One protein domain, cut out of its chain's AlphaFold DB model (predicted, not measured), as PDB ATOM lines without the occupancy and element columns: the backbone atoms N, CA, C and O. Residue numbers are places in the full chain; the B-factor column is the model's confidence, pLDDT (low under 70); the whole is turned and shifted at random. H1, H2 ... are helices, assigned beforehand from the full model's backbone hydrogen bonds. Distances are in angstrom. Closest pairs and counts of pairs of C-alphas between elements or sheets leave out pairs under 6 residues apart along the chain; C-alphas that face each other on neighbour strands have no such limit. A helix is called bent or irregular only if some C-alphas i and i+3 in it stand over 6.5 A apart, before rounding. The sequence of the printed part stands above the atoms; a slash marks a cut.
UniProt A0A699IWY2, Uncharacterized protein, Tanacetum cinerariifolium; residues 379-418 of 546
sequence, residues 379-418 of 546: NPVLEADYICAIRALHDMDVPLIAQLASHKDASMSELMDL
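This is residues 379 to 418 of the 546 residues of an uncharacterized protein of Tanacetum cinerariifolium (UniProt A0A699IWY2). One long helix, H1, makes nearly the whole length of the printed part, and after its last residue, Ser 406, a tight link turns and a short helix, H2, folds back, giving the outline of a hook with a long shank. Residues 379 to 399, of which 380 to 399 belong to H1, stick out free, and so do residues 408 to 414 at the turn. The printed part has 40 residues with two named helices, H1 then H2, and no named strand; the class is all helix. The whole is extended, with a radius of gyration of the C-alphas of 15.7 A, and its C-alphas span 48 by 15 by 6 A, a rod.

H1, residues 380 to 406, and H2, residues 412 to 418, are close but not clearly touching, with 1 pair of C-alphas within 8 A. That closest pair is Leu 404 and Leu 415, whose C-alphas are 7.5 A apart. The two helices run opposite ways at a steep tilt of 39 degrees. Their centres are 22.6 A apart. In H2 every O i to N i+4 pair is within hydrogen-bond range, and in H1 19 of 23 are.

H1 runs 41.4 A from C-alpha 380 at (-19.549, 10.090, 65.551) to C-alpha 406 at (-50.822, 12.754, 92.545). It is neither bent nor irregular, but only just: C-alphas 396 and 399 are 6.1 A apart. H2 is 9.8 A long and ends with C-alpha 418 at (-53.157, 7.173, 82.839).

The two C-alphas farthest apart, those of Asn 379 and Asp 409, are 48.7 A from each other. The printed part has no cut, and the link from H1 to H2, 5 residues, is tight. The mean pLDDT of the printed part is 76.8; it is under 70 at residues 379 to 380, 382 to 383, 386, 393 to 394 and 396 to 397.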
ATOM      1  N   ASN A 379     -19.100   5.750  63.701       58.09
ATOM      2  CA  ASN A 379     -20.007   6.871  63.392       58.09
ATOM      3  C   ASN A 379     -20.120   7.891  64.560       58.09
ATOM      4  O   ASN A 379     -20.844   7.623  65.521       58.09
ATOM      5  N   PRO A 380     -19.495   9.080  64.484       67.88
ATOM      6  CA  PRO A 380     -19.549  10.090  65.551       67.88
ATOM      7  C   PRO A 380     -20.944  10.705  65.791       67.88
ATOM      8  O   PRO A 380     -21.163  11.331  66.823       67.88
ATOM      9  N   VAL A 381     -21.906  10.521  64.880       73.94
ATOM     10  CA  VAL A 381     -23.283  11.034  65.039       73.94
ATOM     11  C   VAL A 381     -24.092  10.189  66.035       73.94
ATOM     12  O   VAL A 381     -24.884  10.723  66.805       73.94
ATOM     13  N   LEU A 382     -23.824   8.880  66.102       67.62
ATOM     14  CA  LEU A 382     -24.551   7.937  66.962       67.62
ATOM     15  C   LEU A 382     -24.304   8.162  68.462       67.62
ATOM     16  O   LEU A 382     -25.176   7.878  69.279       67.62
ATOM     17  N   GLU A 383     -23.132   8.678  68.836       69.69
ATOM     18  CA  GLU A 383     -22.814   9.009  70.229       69.69
ATOM     19  C   GLU A 383     -23.651  10.196  70.724       69.69
ATOM     20  O   GLU A 383     -24.190  10.161  71.832       69.69
ATOM     21  N   ALA A 384     -23.826  11.215  69.878       77.44
ATOM     22  CA  ALA A 384     -24.672  12.359  70.190       77.44
ATOM     23  C   ALA A 384     -26.146  11.947  70.328       77.44
ATOM     24  O   ALA A 384     -26.794  12.351  71.296       77.44
ATOM     25  N   ASP A 385     -26.648  11.094  69.431       76.25
ATOM     26  CA  ASP A 385     -28.027  10.588  69.481       76.25
ATOM     27  C   ASP A 385     -28.275   9.708  70.717       76.25
ATOM     28  O   ASP A 385     -29.310   9.834  71.372       76.25
ATOM     29  N   TYR A 386     -27.306   8.870  71.099       69.94
ATOM     30  CA  TYR A 386     -27.387   8.050  72.311       69.94
ATOM     31  C   TYR A 386     -27.415   8.902  73.589       69.94
ATOM     32  O   TYR A 386     -28.258   8.692  74.463       69.94
ATOM     33  N   ILE A 387     -26.546   9.915  73.687       74.75
ATOM     34  CA  ILE A 387     -26.542  10.855  74.820       74.75
ATOM     35  C   ILE A 387     -27.846  11.669  74.859       74.75
ATOM     36  O   ILE A 387     -28.367  11.947  75.943       74.75
ATOM     37  N   CYS A 388     -28.390  12.039  73.696       77.25
ATOM     38  CA  CYS A 388     -29.660  12.752  73.595       77.25
ATOM     39  C   CYS A 388     -30.838  11.877  74.058       77.25
ATOM     40  O   CYS A 388     -31.646  12.330  74.866       77.25
ATOM     41  N   ALA A 389     -30.877  10.606  73.647       70.88
ATOM     42  CA  ALA A 389     -31.894   9.645  74.070       70.88
ATOM     43  C   ALA A 389     -31.850   9.357  75.582       70.88
ATOM     44  O   ALA A 389     -32.900   9.304  76.220       70.88
ATOM     45  N   ILE A 390     -30.657   9.235  76.181       70.12
ATOM     46  CA  ILE A 390     -30.519   9.046  77.637       70.12
ATOM     47  C   ILE A 390     -31.047  10.256  78.414       70.12
ATOM     48  O   ILE A 390     -31.754  10.072  79.405       70.12
ATOM     49  N   ARG A 391     -30.752  11.490  77.977       75.88
ATOM     50  CA  ARG A 391     -31.331  12.683  78.620       75.88
ATOM     51  C   ARG A 391     -32.841  12.744  78.451       75.88
ATOM     52  O   ARG A 391     -33.526  13.037  79.418       75.88
ATOM     53  N   ALA A 392     -33.352  12.420  77.264       72.19
ATOM     54  CA  ALA A 392     -34.789  12.403  77.019       72.19
ATOM     55  C   ALA A 392     -35.517  11.390  77.921       72.19
ATOM     56  O   ALA A 392     -36.577  11.712  78.445       72.19
ATOM     57  N   LEU A 393     -34.941  10.203  78.159       67.12
ATOM     58  CA  LEU A 393     -35.489   9.250  79.134       67.12
ATOM     59  C   LEU A 393     -35.464   9.810  80.560       67.12
ATOM     60  O   LEU A 393     -36.479   9.769  81.246       67.12
ATOM     61  N   HIS A 394     -34.338  10.391  80.977       69.19
ATOM     62  CA  HIS A 394     -34.197  10.968  82.315       69.19
ATOM     63  C   HIS A 394     -35.178  12.132  82.564       69.19
ATOM     64  O   HIS A 394     -35.663  12.316  83.681       69.19
ATOM     65  N   ASP A 395     -35.509  12.903  81.528       70.62
ATOM     66  CA  ASP A 395     -36.482  13.995  81.615       70.62
ATOM     67  C   ASP A 395     -37.945  13.496  81.627       70.62
ATOM     68  O   ASP A 395     -38.817  14.197  82.142       70.62
ATOM     69  N   MET A 396     -38.235  12.287  81.120       64.81
ATOM     70  CA  MET A 396     -39.578  11.674  81.160       64.81
ATOM     71  C   MET A 396     -39.932  11.040  82.513       64.81
ATOM     72  O   MET A 396     -41.115  10.963  82.855       64.81
ATOM     73  N   ASP A 397     -38.939  10.631  83.302       63.56
ATOM     74  CA  ASP A 397     -39.179  10.005  84.606       63.56
ATOM     75  C   ASP A 397     -39.793  10.992  85.617       63.56
ATOM     76  O   ASP A 397     -40.630  10.619  86.439       63.56
ATOM     77  N   VAL A 398     -39.467  12.286  85.540       70.06
ATOM     78  CA  VAL A 398     -39.915  13.276  86.538       70.06
ATOM     79  C   VAL A 398     -41.419  13.620  86.427       70.06
ATOM     80  O   VAL A 398     -42.095  13.633  87.460       70.06
ATOM     81  N   PRO A 399     -42.005  13.863  85.232       75.81
ATOM     82  CA  PRO A 399     -43.430  14.182  85.098       75.81
ATOM     83  C   PRO A 399     -44.361  12.984  85.324       75.81
ATOM     84  O   PRO A 399     -45.420  13.150  85.932       75.81
ATOM     85  N   LEU A 400     -43.972  11.786  84.867       76.12
ATOM     86  CA  LEU A 400     -44.797  10.580  85.003       76.12
ATOM     87  C   LEU A 400     -44.875  10.131  86.469       76.12
ATOM     88  O   LEU A 400     -45.959   9.835  86.970       76.12
ATOM     89  N   ILE A 401     -43.745  10.159  87.186       73.19
ATOM     90  CA  ILE A 401     -43.706   9.834  88.617       73.19
ATOM     91  C   ILE A 401     -44.522  10.853  89.423       73.19
ATOM     92  O   ILE A 401     -45.271  10.462  90.317       73.19
ATOM     93  N   ALA A 402     -44.449  12.147  89.089       77.81
ATOM     94  CA  ALA A 402     -45.256  13.175  89.748       77.81
ATOM     95  C   ALA A 402     -46.769  13.009  89.490       77.81
ATOM     96  O   ALA A 402     -47.568  13.231  90.402       77.81
ATOM     97  N   GLN A 403     -47.171  12.590  88.283       81.62
ATOM     98  CA  GLN A 403     -48.571  12.294  87.953       81.62
ATOM     99  C   GLN A 403     -49.093  11.032  88.643       81.62
ATOM    100  O   GLN A 403     -50.204  11.043  89.168       81.62
ATOM    101  N   LEU A 404     -48.301   9.961  88.694       80.38
ATOM    102  CA  LEU A 404     -48.674   8.752  89.433       80.38
ATOM    103  C   LEU A 404     -48.777   9.037  90.938       80.38
ATOM    104  O   LEU A 404     -49.722   8.600  91.590       80.38
ATOM    105  N   ALA A 405     -47.861   9.844  91.484       82.62
ATOM    106  CA  ALA A 405     -47.893  10.247  92.888       82.62
ATOM    107  C   ALA A 405     -49.111  11.121  93.245       82.62
ATOM    108  O   ALA A 405     -49.603  11.044  94.374       82.62
ATOM    109  N   SER A 406     -49.624  11.934  92.311       89.62
ATOM    110  CA  SER A 406     -50.822  12.754  92.545       89.62
ATOM    111  C   SER A 406     -52.136  11.965  92.489       89.62
ATOM    112  O   SER A 406     -53.149  12.465  92.975       89.62
ATOM    113  N   HIS A 407     -52.115  10.724  91.988       87.81
ATOM    114  CA  HIS A 407     -53.285   9.845  91.836       87.81
ATOM    115  C   HIS A 407     -53.266   8.639  92.790       87.81
ATOM    116  O   HIS A 407     -53.832   7.592  92.493       87.81
ATOM    117  N   LYS A 408     -52.650   8.780  93.971       86.62
ATOM    118  CA  LYS A 408     -52.558   7.705  94.981       86.62
ATOM    119  C   LYS A 408     -53.911   7.140  95.453       86.62
ATOM    120  O   LYS A 408     -53.954   6.012  95.926       86.62
ATOM    121  N   ASP A 409     -54.980   7.927  95.327       92.38
ATOM    122  CA  ASP A 409     -56.344   7.571  95.740       92.38
ATOM    123  C   ASP A 409     -57.246   7.210  94.539       92.38
ATOM    124  O   ASP A 409     -58.438   6.952  94.713       92.38
ATOM    125  N   ALA A 410     -56.701   7.218  93.316       89.44
ATOM    126  CA  ALA A 410     -57.438   6.886  92.103       89.44
ATOM    127  C   ALA A 410     -57.677   5.376  91.991       89.44
ATOM    128  O   ALA A 410     -56.895   4.547  92.471       89.44
ATOM    129  N   SER A 411     -58.768   5.006  91.331       90.50
ATOM    130  CA  SER A 411     -59.088   3.604  91.079       90.50
ATOM    131  C   SER A 411     -58.063   2.960  90.132       90.50
ATOM    132  O   SER A 411     -57.466   3.615  89.279       90.50
ATOM    133  N   MET A 412     -57.881   1.640  90.234       78.81
ATOM    134  CA  MET A 412     -56.950   0.888  89.377       78.81
ATOM    135  C   MET A 412     -57.225   1.088  87.870       78.81
ATOM    136  O   MET A 412     -56.294   1.085  87.070       78.81
ATOM    137  N   SER A 413     -58.487   1.287  87.474       81.38
ATOM    138  CA  SER A 413     -58.858   1.608  86.089       81.38
ATOM    139  C   SER A 413     -58.328   2.966  85.635       81.38
ATOM    140  O   SER A 413     -57.776   3.059  84.545       81.38
ATOM    141  N   GLU A 414     -58.420   3.996  86.477       86.38
ATOM    142  CA  GLU A 414     -57.920   5.341  86.159       86.38
ATOM    143  C   GLU A 414     -56.390   5.366  86.081       86.38
ATOM    144  O   GLU A 414     -55.826   6.035  85.219       86.38
ATOM    145  N   LEU A 415     -55.707   4.586  86.928       85.88
ATOM    146  CA  LEU A 415     -54.255   4.413  86.842       85.88
ATOM    147  C   LEU A 415     -53.839   3.689  85.554       85.88
ATOM    148  O   LEU A 415     -52.869   4.090  84.915       85.88
ATOM    149  N   MET A 416     -54.571   2.648  85.143       79.19
ATOM    150  CA  MET A 416     -54.306   1.964  83.874       79.19
ATOM    151  C   MET A 416     -54.550   2.873  82.665       79.19
ATOM    152  O   MET A 416     -53.758   2.837  81.723       79.19
ATOM    153  N   ASP A 417     -55.591   3.702  82.697       84.56
ATOM    154  CA  ASP A 417     -55.866   4.682  81.644       84.56
ATOM    155  C   ASP A 417     -54.811   5.801  81.606       84.56
ATOM    156  O   ASP A 417     -54.452   6.257  80.524       84.56
ATOM    157  N   LEU A 418     -54.247   6.194  82.754       83.75
ATOM    158  CA  LEU A 418     -53.157   7.173  82.839       83.75
ATOM    159  C   LEU A 418     -51.817   6.620  82.315       83.75
ATOM    160  O   LEU A 418     -51.056   7.343  81.675       83.75
TER     161      LEU A 418